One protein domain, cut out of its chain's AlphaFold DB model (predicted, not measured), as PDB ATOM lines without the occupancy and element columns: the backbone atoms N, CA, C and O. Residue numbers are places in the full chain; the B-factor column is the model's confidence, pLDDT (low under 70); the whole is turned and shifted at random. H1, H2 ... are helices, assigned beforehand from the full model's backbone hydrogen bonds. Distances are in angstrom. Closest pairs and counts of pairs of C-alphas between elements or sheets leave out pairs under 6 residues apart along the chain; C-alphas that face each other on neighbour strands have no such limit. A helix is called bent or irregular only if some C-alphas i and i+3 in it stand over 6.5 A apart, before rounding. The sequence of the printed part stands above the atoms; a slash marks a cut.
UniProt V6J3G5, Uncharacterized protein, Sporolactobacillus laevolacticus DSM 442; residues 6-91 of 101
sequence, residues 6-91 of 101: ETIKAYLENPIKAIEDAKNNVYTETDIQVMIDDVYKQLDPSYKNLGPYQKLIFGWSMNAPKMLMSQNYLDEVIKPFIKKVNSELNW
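What this domain is: This is residues 6 to 91 of the 101 residues of an uncharacterized protein of Sporolactobacillus laevolacticus DSM 442 (UniProt V6J3G5). Two long helices, H3 and the bent H5, run side by side in opposite ways and make the long axis; three shorter helices cover one side of this pair. H1 lies across the pair, H2 runs along arm H5b towards one end, and the four-residue H4 sits towards the other end. The printed part has 86 residues with five named helices, H1 to H5 in chain order, and no named strand; the class is all helix. It is compact, with a radius of gyration of the C-alphas of 13.3 A, and elongated, spanning 40 by 21 by 17 A.

How they stand to each other: H1, residues 6 to 13, and H2, residues 15 to 23, only just touch, with 3 pairs of C-alphas within 8 A, and only at the corner; the closest C-alphas are those of Tyr 11 and Ala 18, 5.3 A apart. H1 and H3, residues 29 to 43, are close but not clearly touching and about perpendicular at 89 degrees; their closest C-alphas, of Ile 8 and Met 35, are 6.4 A apart. H4, residues 54 to 57, is apart from H2. H5, residues 66 to 89, was assigned as one helix by its hydrogen bonds but is bent, with C-alphas 76 and 79 6.7 A apart; arms H5a, residues 66 to 76, and H5b, residues 79 to 89, stand at a shallow tilt of 30 degrees. H4 and H5a only just touch, with 3 pairs of C-alphas within 8 A, the closest those of Ile 57 and Tyr 73 at 7.0 A. H2 and H5b touch, the same way at a shallow tilt of 32 degrees; the closest C-alphas, of Pro 15 and Phe 81, are 5.8 A apart. H3 and H5b are near each other, with 9 pairs of C-alphas within 10 A. Every O i to N i+4 pair is within hydrogen-bond range in H1, H2, H5a and H5b, and 10 of 11 are in H3; H4 is too short for such a pair.

Where its parts are: H1 begins at C-alpha 6, (-35.808, 16.855, 27.543), and is 10.5 A long; H2 is 12.4 A. H3 runs 21.1 A from C-alpha 29 at (-44.584, 12.401, 43.132), and H4 is 5.0 A. H5a is 15.3 A and H5b 15.4 A, ending at C-alpha 89, (-50.692, 6.511, 40.440).

The domain as a whole: The two C-alphas farthest apart, of Asn 24 and Asn 63, are 41.1 A apart. The printed part has no cut, and no link is long. Mean pLDDT of the printed part is 74.6; residues 42 to 71 are under 70.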
ATOM      1  N   GLU A   6     -35.418  17.866  28.525       73.75
ATOM      2  CA  GLU A   6     -35.808  16.855  27.543       73.75
ATOM      3  C   GLU A   6     -36.669  15.747  28.161       73.75
ATOM      4  O   GLU A   6     -37.644  15.307  27.549       73.75
ATOM      5  N   THR A   7     -36.375  15.351  29.402       76.19
ATOM      6  CA  THR A   7     -37.177  14.378  30.158       76.19
ATOM      7  C   THR A   7     -38.565  14.936  30.447       76.19
ATOM      8  O   THR A   7     -39.570  14.268  30.207       76.19
ATOM      9  N   ILE A   8     -38.628  16.198  30.875       77.56
ATOM     10  CA  ILE A   8     -39.889  16.900  31.134       77.56
ATOM     11  C   ILE A   8     -40.735  16.968  29.860       77.56
ATOM     12  O   ILE A   8     -41.926  16.661  29.887       77.56
ATOM     13  N   LYS A   9     -40.112  17.311  28.725       76.69
ATOM     14  CA  LYS A   9     -40.782  17.322  27.423       76.69
ATOM     15  C   LYS A   9     -41.381  15.954  27.089       76.69
ATOM     16  O   LYS A   9     -42.562  15.869  26.769       76.69
ATOM     17  N   ALA A  10     -40.582  14.893  27.205       79.81
ATOM     18  CA  ALA A  10     -41.015  13.537  26.888       79.81
ATOM     19  C   ALA A  10     -42.194  13.077  27.762       79.81
ATOM     20  O   ALA A  10     -43.060  12.346  27.287       79.81
ATOM     21  N   TYR A  11     -42.247  13.509  29.022       83.44
ATOM     22  CA  TYR A  11     -43.351  13.202  29.934       83.44
ATOM     23  C   TYR A  11     -44.621  13.981  29.624       83.44
ATOM     24  O   TYR A  11     -45.703  13.398  29.630       83.44
ATOM     25  N   LEU A  12     -44.501  15.272  29.317       78.38
ATOM     26  CA  LEU A  12     -45.650  16.094  28.943       78.38
ATOM     27  C   LEU A  12     -46.252  15.659  27.598       78.38
ATOM     28  O   LEU A  12     -47.471  15.664  27.453       78.38
ATOM     29  N   GLU A  13     -45.425  15.231  26.640       79.12
ATOM     30  CA  GLU A  13     -45.888  14.659  25.367       79.12
ATOM     31  C   GLU A  13     -46.454  13.242  25.536       79.12
ATOM     32  O   GLU A  13     -47.418  12.870  24.865       79.12
ATOM     33  N   ASN A  14     -45.873  12.442  26.438       83.88
ATOM     34  CA  ASN A  14     -46.303  11.075  26.700       83.88
ATOM     35  C   ASN A  14     -46.435  10.779  28.210       83.88
ATOM     36  O   ASN A  14     -45.506  10.238  28.823       83.88
ATOM     37  N   PRO A  15     -47.620  11.018  28.804       83.31
ATOM     38  CA  PRO A  15     -47.873  10.739  30.219       83.31
ATOM     39  C   PRO A  15     -47.699   9.265  30.605       83.31
ATOM     40  O   PRO A  15     -47.478   8.972  31.775       83.31
ATOM     41  N   ILE A  16     -47.796   8.327  29.652       86.00
ATOM     42  CA  ILE A  16     -47.620   6.892  29.934       86.00
ATOM     43  C   ILE A  16     -46.192   6.624  30.403       86.00
ATOM     44  O   ILE A  16     -46.002   5.913  31.383       86.00
ATOM     45  N   LYS A  17     -45.204   7.267  29.771       86.69
ATOM     46  CA  LYS A  17     -43.795   7.121  30.145       86.69
ATOM     47  C   LYS A  17     -43.542   7.595  31.579       86.69
ATOM     48  O   LYS A  17     -42.876   6.911  32.342       86.69
ATOM     49  N   ALA A  18     -44.133   8.728  31.964       85.06
ATOM     50  CA  ALA A  18     -44.036   9.240  33.330       85.06
ATOM     51  C   ALA A  18     -44.639   8.264  34.357       85.06
ATOM     52  O   ALA A  18     -44.080   8.067  35.432       85.06
ATOM     53  N   ILE A  19     -45.759   7.622  34.012       87.19
ATOM     54  CA  ILE A  19     -46.422   6.620  34.857       87.19
ATOM     55  C   ILE A  19     -45.571   5.354  34.990       87.19
ATOM     56  O   ILE A  19     -45.464   4.808  36.085       87.19
ATOM     57  N   GLU A  20     -44.979   4.871  33.900       88.81
ATOM     58  CA  GLU A  20     -44.095   3.700  33.915       88.81
ATOM     59  C   GLU A  20     -42.837   3.958  34.743       88.81
ATOM     60  O   GLU A  20     -42.501   3.160  35.618       88.81
ATOM     61  N   ASP A  21     -42.181   5.096  34.529       87.38
ATOM     62  CA  ASP A  21     -40.984   5.478  35.275       87.38
ATOM     63  C   ASP A  21     -41.296   5.667  36.769       87.38
ATOM     64  O   ASP A  21     -40.526   5.228  37.626       87.38
ATOM     65  N   ALA A  22     -42.467   6.213  37.105       86.88
ATOM     66  CA  ALA A  22     -42.941   6.283  38.482       86.88
ATOM     67  C   ALA A  22     -43.221   4.900  39.095       86.88
ATOM     68  O   ALA A  22     -42.807   4.627  40.221       86.88
ATOM     69  N   LYS A  23     -43.871   3.989  38.353       87.31
ATOM     70  CA  LYS A  23     -44.106   2.596  38.790       87.31
ATOM     71  C   LYS A  23     -42.797   1.831  39.008       87.31
ATOM     72  O   LYS A  23     -42.734   0.972  39.883       87.31
ATOM     73  N   ASN A  24     -41.754   2.174  38.256       89.88
ATOM     74  CA  ASN A  24     -40.406   1.629  38.399       89.88
ATOM     75  C   ASN A  24     -39.562   2.341  39.479       89.88
ATOM     76  O   ASN A  24     -38.374   2.046  39.604       89.88
ATOM     77  N   ASN A  25     -40.148   3.251  40.272       84.69
ATOM     78  CA  ASN A  25     -39.467   4.073  41.285       84.69
ATOM     79  C   ASN A  25     -38.303   4.922  40.739       84.69
ATOM     80  O   ASN A  25     -37.389   5.273  41.484       84.69
ATOM     81  N   VAL A  26     -38.321   5.259  39.448       86.25
ATOM     82  CA  VAL A  26     -37.331   6.161  38.839       86.25
ATOM     83  C   VAL A  26     -37.601   7.603  39.269       86.25
ATOM     84  O   VAL A  26     -36.663   8.350  39.532       86.25
ATOM     85  N   TYR A  27     -38.880   7.973  39.384       83.44
ATOM     86  CA  TYR A  27     -39.312   9.294  39.837       83.44
ATOM     87  C   TYR A  27     -40.436   9.199  40.859       83.44
ATOM     88  O   TYR A  27     -41.319   8.347  40.767       83.44
ATOM     89  N   THR A  28     -40.408  10.112  41.826       86.62
ATOM     90  CA  THR A  28     -41.439  10.237  42.857       86.62
ATOM     91  C   THR A  28     -42.468  11.306  42.495       86.62
ATOM     92  O   THR A  28     -42.255  12.131  41.604       86.62
ATOM     93  N   GLU A  29     -43.579  11.337  43.233       88.50
ATOM     94  CA  GLU A  29     -44.584  12.401  43.132       88.50
ATOM     95  C   GLU A  29     -43.956  13.794  43.284       88.50
ATOM     96  O   GLU A  29     -44.256  14.704  42.514       88.50
ATOM     97  N   THR A  30     -43.026  13.951  44.231       87.00
ATOM     98  CA  THR A  30     -42.323  15.220  44.457       87.00
ATOM     99  C   THR A  30     -41.468  15.616  43.259       87.00
ATOM    100  O   THR A  30     -41.463  16.787  42.886       87.00
ATOM    101  N   ASP A  31     -40.781  14.664  42.624       86.94
ATOM    102  CA  ASP A  31     -39.967  14.965  41.444       86.94
ATOM    103  C   ASP A  31     -40.841  15.463  40.290       86.94
ATOM    104  O   ASP A  31     -40.519  16.481  39.679       86.94
ATOM    105  N   ILE A  32     -41.978  14.806  40.029       85.88
ATOM    106  CA  ILE A  32     -42.906  15.238  38.972       85.88
ATOM    107  C   ILE A  32     -43.563  16.582  39.316       85.88
ATOM    108  O   ILE A  32     -43.730  17.417  38.426       85.88
ATOM    109  N   GLN A  33     -43.883  16.849  40.584       86.75
ATOM    110  CA  GLN A  33     -44.396  18.160  40.994       86.75
ATOM    111  C   GLN A  33     -43.370  19.270  40.730       86.75
ATOM    112  O   GLN A  33     -43.721  20.294  40.151       86.75
ATOM    113  N   VAL A  34     -42.092  19.049  41.061       85.62
ATOM    114  CA  VAL A  34     -41.012  20.008  40.768       85.62
ATOM    115  C   VAL A  34     -40.879  20.248  39.260       85.62
ATOM    116  O   VAL A  34     -40.708  21.393  38.842       85.62
ATOM    117  N   MET A  35     -41.024  19.208  38.430       84.19
ATOM    118  CA  MET A  35     -41.039  19.361  36.967       84.19
ATOM    119  C   MET A  35     -42.190  20.258  36.498       84.19
ATOM    120  O   MET A  35     -41.976  21.158  35.688       84.19
ATOM    121  N   ILE A  36     -43.405  20.023  37.002       84.25
ATOM    122  CA  ILE A  36     -44.590  20.827  36.671       84.25
ATOM    123  C   ILE A  36     -44.374  22.284  37.092       84.25
ATOM    124  O   ILE A  36     -44.637  23.192  36.300       84.25
ATOM    125  N   ASP A  37     -43.863  22.511  38.301       82.25
ATOM    126  CA  ASP A  37     -43.606  23.846  38.836       82.25
ATOM    127  C   ASP A  37     -42.570  24.599  37.990       82.25
ATOM    128  O   ASP A  37     -42.740  25.785  37.700       82.25
ATOM    129  N   ASP A  38     -41.512  23.919  37.547       79.44
ATOM    130  CA  ASP A  38     -40.468  24.516  36.715       79.44
ATOM    131  C   ASP A  38     -40.940  24.831  35.293       79.44
ATOM    132  O   ASP A  38     -40.522  25.844  34.721       79.44
ATOM    133  N   VAL A  39     -41.844  24.029  34.727       77.38
ATOM    134  CA  VAL A  39     -42.501  24.352  33.450       77.38
ATOM    135  C   VAL A  39     -43.449  25.531  33.628       77.38
ATOM    136  O   VAL A  39     -43.445  26.456  32.815       77.38
ATOM    137  N   TYR A  40     -44.216  25.551  34.718       76.31
ATOM    138  CA  TYR A  40     -45.146  26.632  35.031       76.31
ATOM    139  C   TYR A  40     -44.435  27.982  35.188       76.31
ATOM    140  O   TYR A  40     -44.846  28.965  34.573       76.31
ATOM    141  N   LYS A  41     -43.315  28.036  35.925       73.56
ATOM    142  CA  LYS A  41     -42.493  29.257  36.061       73.56
ATOM    143  C   LYS A  41     -42.046  29.824  34.714       73.56
ATOM    144  O   LYS A  41     -41.862  31.027  34.583       73.56
ATOM    145  N   GLN A  42     -41.860  28.970  33.712       68.88
ATOM    146  CA  GLN A  42     -41.399  29.375  32.383       68.88
ATOM    147  C   GLN A  42     -42.532  29.726  31.416       68.88
ATOM    148  O   GLN A  42     -42.297  30.390  30.399       68.88
ATOM    149  N   LEU A  43     -43.750  29.298  31.742       66.69
ATOM    150  CA  LEU A  43     -44.985  29.722  31.096       66.69
ATOM    151  C   LEU A  43     -45.435  31.108  31.575       66.69
ATOM    152  O   LEU A  43     -46.166  31.776  30.843       66.69
ATOM    153  N   ASP A  44     -44.999  31.562  32.754       64.00
ATOM    154  CA  ASP A  44     -45.341  32.890  33.266       64.00
ATOM    155  C   ASP A  44     -44.804  33.995  32.326       64.00
ATOM    156  O   ASP A  44     -43.589  34.138  32.150       64.00
ATOM    157  N   PRO A  45     -45.680  34.809  31.707       55.88
ATOM    158  CA  PRO A  45     -45.277  35.883  30.799       55.88
ATOM    159  C   PRO A  45     -44.478  37.003  31.491       55.88
ATOM    160  O   PRO A  45     -43.843  37.805  30.806       55.88
ATOM    161  N   SER A  46     -44.498  37.060  32.826       57.50
ATOM    162  CA  SER A  46     -43.753  38.004  33.669       57.50
ATOM    163  C   SER A  46     -42.288  37.593  33.858       57.50
ATOM    164  O   SER A  46     -41.471  38.402  34.311       57.50
ATOM    165  N   TYR A  47     -41.927  36.349  33.520       53.03
ATOM    166  CA  TYR A  47     -40.553  35.872  33.623       53.03
ATOM    167  C   TYR A  47     -39.680  36.542  32.550       53.03
ATOM    168  O   TYR A  47     -39.847  36.345  31.347       53.03
ATOM    169  N   LYS A  48     -38.731  37.374  33.002       48.62
ATOM    170  CA  LYS A  48     -37.908  38.271  32.161       48.62
ATOM    171  C   LYS A  48     -37.023  37.560  31.131       48.62
ATOM    172  O   LYS A  48     -36.599  38.193  30.169       48.62
ATOM    173  N   ASN A  49     -36.750  36.273  31.324       53.19
ATOM    174  CA  ASN A  49     -35.941  35.470  30.418       53.19
ATOM    175  C   ASN A  49     -36.822  34.402  29.775       53.19
ATOM    176  O   ASN A  49     -37.420  33.590  30.479       53.19
ATOM    177  N   LEU A  50     -36.862  34.393  28.441       53.94
ATOM    178  CA  LEU A  50     -37.462  33.314  27.660       53.94
ATOM    179  C   LEU A  50     -36.641  32.043  27.942       53.94
ATOM    180  O   LEU A  50     -35.561  31.855  27.379       53.94
ATOM    181  N   GLY A  51     -37.094  31.224  28.892       55.09
ATOM    182  CA  GLY A  51     -36.402  30.000  29.287       55.09
ATOM    183  C   GLY A  51     -36.344  28.981  28.142       55.09
ATOM    184  O   GLY A  51     -37.137  29.065  27.198       55.09
ATOM    185  N   PRO A  52     -35.439  27.987  28.197       56.56
ATOM    186  CA  PRO A  52     -35.285  26.985  27.136       56.56
ATOM    187  C   PRO A  52     -36.583  26.215  26.837       56.56
ATOM    188  O   PRO A  52     -36.767  25.719  25.727       56.56
ATOM    189  N   TYR A  53     -37.523  26.194  27.782       56.59
ATOM    190  CA  TYR A  53     -38.791  25.491  27.672       56.59
ATOM    191  C   TYR A  53     -39.839  26.292  26.896       56.59
ATOM    192  O   TYR A  53     -40.757  25.705  26.334       56.59
ATOM    193  N   GLN A  54     -39.665  27.605  26.719       54.09
ATOM    194  CA  GLN A  54     -40.499  28.340  25.772       54.09
ATOM    195  C   GLN A  54     -40.264  27.864  24.329       54.09
ATOM    196  O   GLN A  54     -41.196  27.791  23.545       54.09
ATOM    197  N   LYS A  55     -39.072  27.394  23.946       53.69
ATOM    198  CA  LYS A  55     -38.932  26.756  22.619       53.69
ATOM    199  C   LYS A  55     -39.711  25.440  22.500       53.69
ATOM    200  O   LYS A  55     -40.086  25.071  21.393       53.69
ATOM    201  N   LEU A  56     -39.968  24.758  23.618       55.12
ATOM    202  CA  LEU A  56     -40.780  23.538  23.665       55.12
ATOM    203  C   LEU A  56     -42.278  23.841  23.521       55.12
ATOM    204  O   LEU A  56     -42.992  23.076  22.884       55.12
ATOM    205  N   ILE A  57     -42.730  24.967  24.081       55.25
ATOM    206  CA  ILE A  57     -44.140  25.387  24.130       55.25
ATOM    207  C   ILE A  57     -44.548  26.189  22.882       55.25
ATOM    208  O   ILE A  57     -45.620  25.990  22.322       55.25
ATOM    209  N   PHE A  58     -43.681  27.083  22.401       57.47
ATOM    210  CA  PHE A  58     -43.970  28.048  21.332       57.47
ATOM    211  C   PHE A  58     -43.699  27.501  19.915       57.47
ATOM    212  O   PHE A  58     -43.592  28.264  18.955       57.47
ATOM    213  N   GLY A  59     -43.606  26.173  19.761       51.09
ATOM    214  CA  GLY A  59     -43.589  25.508  18.451       51.09
ATOM    215  C   GLY A  59     -44.908  25.651  17.679       51.09
ATOM    216  O   GLY A  59     -44.960  25.377  16.483       51.09
ATOM    217  N   TRP A  60     -45.967  26.114  18.342       46.88
ATOM    218  CA  TRP A  60     -47.235  26.479  17.731       46.88
ATOM    219  C   TRP A  60     -47.274  28.010  17.615       46.88
ATOM    220  O   TRP A  60     -47.176  28.703  18.612       46.88
ATOM    221  N   SER A  61     -47.345  28.538  16.391       44.22
ATOM    222  CA  SER A  61     -47.600  29.944  16.014       44.22
ATOM    223  C   SER A  61     -46.891  31.069  16.803       44.22
ATOM    224  O   SER A  61     -47.373  31.565  17.820       44.22
ATOM    225  N   MET A  62     -45.834  31.636  16.208       50.38
ATOM    226  CA  MET A  62     -45.187  32.887  16.655       50.38
ATOM    227  C   MET A  62     -46.106  34.132  16.659       50.38
ATOM    228  O   MET A  62     -45.676  35.196  17.097       50.38
ATOM    229  N   ASN A  63     -47.353  34.019  16.183       50.41
ATOM    230  CA  ASN A  63     -48.275  35.147  16.010       50.41
ATOM    231  C   ASN A  63     -49.332  35.276  17.119       50.41
ATOM    232  O   ASN A  63     -50.116  36.225  17.093       50.41
ATOM    233  N   ALA A  64     -49.397  34.347  18.076       53.38
ATOM    234  CA  ALA A  64     -50.364  34.435  19.168       53.38
ATOM    235  C   ALA A  64     -49.804  35.208  20.378       53.38
ATOM    236  O   ALA A  64     -48.607  35.126  20.670       53.38
ATOM    237  N   PRO A  65     -50.655  35.928  21.133       60.47
ATOM    238  CA  PRO A  65     -50.247  36.570  22.377       60.47
ATOM    239  C   PRO A  65     -49.640  35.543  23.340       60.47
ATOM    240  O   PRO A  65     -50.255  34.512  23.610       60.47
ATOM    241  N   LYS A  66     -48.456  35.831  23.896       61.53
ATOM    242  CA  LYS A  66     -47.726  34.910  24.793       61.53
ATOM    243  C   LYS A  66     -48.588  34.384  25.947       61.53
ATOM    244  O   LYS A  66     -48.528  33.205  26.254       61.53
ATOM    245  N   MET A  67     -49.440  35.240  26.517       60.25
ATOM    246  CA  MET A  67     -50.416  34.862  27.550       60.25
ATOM    247  C   MET A  67     -51.402  33.781  27.090       60.25
ATOM    248  O   MET A  67     -51.677  32.851  27.839       60.25
ATOM    249  N   LEU A  68     -51.923  33.895  25.865       62.44
ATOM    250  CA  LEU A  68     -52.892  32.946  25.318       62.44
ATOM    251  C   LEU A  68     -52.239  31.577  25.087       62.44
ATOM    252  O   LEU A  68     -52.828  30.551  25.401       62.44
ATOM    253  N   MET A  69     -50.995  31.570  24.603       63.56
ATOM    254  CA  MET A  69     -50.220  30.340  24.414       63.56
ATOM    255  C   MET A  69     -49.895  29.648  25.733       63.56
ATOM    256  O   MET A  69     -50.057  28.435  25.839       63.56
ATOM    257  N   SER A  70     -49.491  30.410  26.752       67.06
ATOM    258  CA  SER A  70     -49.230  29.851  28.077       67.06
ATOM    259  C   SER A  70     -50.483  29.234  28.695       67.06
ATOM    260  O   SER A  70     -50.416  28.146  29.261       67.06
ATOM    261  N   GLN A  71     -51.635  29.895  28.546       68.19
ATOM    262  CA  GLN A  71     -52.911  29.387  29.043       68.19
ATOM    263  C   GLN A  71     -53.359  28.123  28.298       68.19
ATOM    264  O   GLN A  71     -53.702  27.132  28.937       68.19
ATOM    265  N   ASN A  72     -53.279  28.117  26.964       71.94
ATOM    266  CA  ASN A  72     -53.625  26.941  26.163       71.94
ATOM    267  C   ASN A  72     -52.734  25.746  26.511       71.94
ATOM    268  O   ASN A  72     -53.232  24.643  26.690       71.94
ATOM    269  N   TYR A  73     -51.429  25.955  26.695       74.25
ATOM    270  CA  TYR A  73     -50.522  24.874  27.079       74.25
ATOM    271  C   TYR A  73     -50.842  24.307  28.473       74.25
ATOM    272  O   TYR A  73     -50.762  23.097  28.698       74.25
ATOM    273  N   LEU A  74     -51.255  25.159  29.416       76.81
ATOM    274  CA  LEU A  74     -51.727  24.702  30.723       76.81
ATOM    275  C   LEU A  74     -52.980  23.831  30.599       76.81
ATOM    276  O   LEU A  74     -53.053  22.776  31.231       76.81
ATOM    277  N   ASP A  75     -53.951  24.266  29.799       76.44
ATOM    278  CA  ASP A  75     -55.242  23.595  29.656       76.44
ATOM    279  C   ASP A  75     -55.184  22.324  28.799       76.44
ATOM    280  O   ASP A  75     -55.852  21.344  29.127       76.44
ATOM    281  N   GLU A  76     -54.369  22.304  27.744       80.12
ATOM    282  CA  GLU A  76     -54.300  21.195  26.785       80.12
ATOM    283  C   GLU A  76     -53.203  20.172  27.100       80.12
ATOM    284  O   GLU A  76     -53.325  19.014  26.702       80.12
ATOM    285  N   VAL A  77     -52.150  20.558  27.831       82.44
ATOM    286  CA  VAL A  77     -51.004  19.672  28.111       82.44
ATOM    287  C   VAL A  77     -50.866  19.387  29.601       82.44
ATOM    288  O   VAL A  77     -50.974  18.234  30.021       82.44
ATOM    289  N   ILE A  78     -50.683  20.420  30.431       83.31
ATOM    290  CA  ILE A  78     -50.336  20.224  31.850       83.31
ATOM    291  C   ILE A  78     -51.507  19.654  32.658       83.31
ATOM    292  O   ILE A  78     -51.336  18.665  33.372       83.31
ATOM    293  N   LYS A  79     -52.711  20.229  32.552       85.94
ATOM    294  CA  LYS A  79     -53.884  19.738  33.299       85.94
ATOM    295  C   LYS A  79     -54.276  18.304  32.906       85.94
ATOM    296  O   LYS A  79     -54.512  17.502  33.815       85.94
ATOM    297  N   PRO A  80     -54.321  17.926  31.611       87.19
ATOM    298  CA  PRO A  80     -54.587  16.544  31.214       87.19
ATOM    299  C   PRO A  80     -53.507  15.569  31.685       87.19
ATOM    300  O   PRO A  80     -53.849  14.485  32.161       87.19
ATOM    301  N   PHE A  81     -52.230  15.965  31.613       88.56
ATOM    302  CA  PHE A  81     -51.113  15.190  32.154       88.56
ATOM    303  C   PHE A  81     -51.310  14.909  33.650       88.56
ATOM    304  O   PHE A  81     -51.385  13.747  34.047       88.56
ATOM    305  N   ILE A  82     -51.500  15.958  34.459       89.38
ATOM    306  CA  ILE A  82     -51.717  15.854  35.910       89.38
ATOM    307  C   ILE A  82     -52.893  14.932  36.221       89.38
ATOM    308  O   ILE A  82     -52.772  14.018  37.033       89.38
ATOM    309  N   LYS A  83     -54.031  15.140  35.549       89.88
ATOM    310  CA  LYS A  83     -55.237  14.334  35.763       89.88
ATOM    311  C   LYS A  83     -54.973  12.852  35.502       89.88
ATOM    312  O   LYS A  83     -55.425  12.011  36.276       89.88
ATOM    313  N   LYS A  84     -54.252  12.535  34.426       89.44
ATOM    314  CA  LYS A  84     -53.934  11.154  34.056       89.44
ATOM    315  C   LYS A  84     -52.973  10.511  35.054       89.44
ATOM    316  O   LYS A  84     -53.256   9.419  35.530       89.44
ATOM    317  N   VAL A  85     -51.890  11.199  35.412       88.75
ATOM    318  CA  VAL A  85     -50.899  10.690  36.371       88.75
ATOM    319  C   VAL A  85     -51.524  10.487  37.755       88.75
ATOM    320  O   VAL A  85     -51.377   9.414  38.333       88.75
ATOM    321  N   ASN A  86     -52.307  11.452  38.246       91.50
ATOM    322  CA  ASN A  86     -53.010  11.325  39.525       91.50
ATOM    323  C   ASN A  86     -53.991  10.153  39.528       91.50
ATOM    324  O   ASN A  86     -54.042   9.406  40.500       91.50
ATOM    325  N   SER A  87     -54.745   9.963  38.441       92.00
ATOM    326  CA  SER A  87     -55.699   8.854  38.332       92.00
ATOM    327  C   SER A  87     -55.021   7.482  38.311       92.00
ATOM    328  O   SER A  87     -55.596   6.522  38.809       92.00
ATOM    329  N   GLU A  88     -53.837   7.375  37.709       92.19
ATOM    330  CA  GLU A  88     -53.133   6.099  37.502       92.19
ATOM    331  C   GLU A  88     -52.220   5.717  38.669       92.19
ATOM    332  O   GLU A  88     -52.031   4.535  38.953       92.19
ATOM    333  N   LEU A  89     -51.638   6.711  39.340       89.19
ATOM    334  CA  LEU A  89     -50.692   6.511  40.440       89.19
ATOM    335  C   LEU A  89     -51.290   6.824  41.814       89.19
ATOM    336  O   LEU A  89     -50.620   6.633  42.826       89.19
ATOM    337  N   ASN A  90     -52.546   7.279  41.861       90.44
ATOM    338  CA  ASN A  90     -53.211   7.766  43.072       90.44
ATOM    339  C   ASN A  90     -52.422   8.900  43.763       90.44
ATOM    340  O   ASN A  90     -52.295   8.941  44.986       90.44
ATOM    341  N   TRP A  91     -51.860   9.798  42.952       90.75
ATOM    342  CA  TRP A  91     -51.084  10.963  43.387       90.75
ATOM    343  C   TRP A  91     -51.940  12.228  43.468       90.75
ATOM    344  O   TRP A  91     -53.091  12.260  43.022       90.75
TER     345      TRP A  91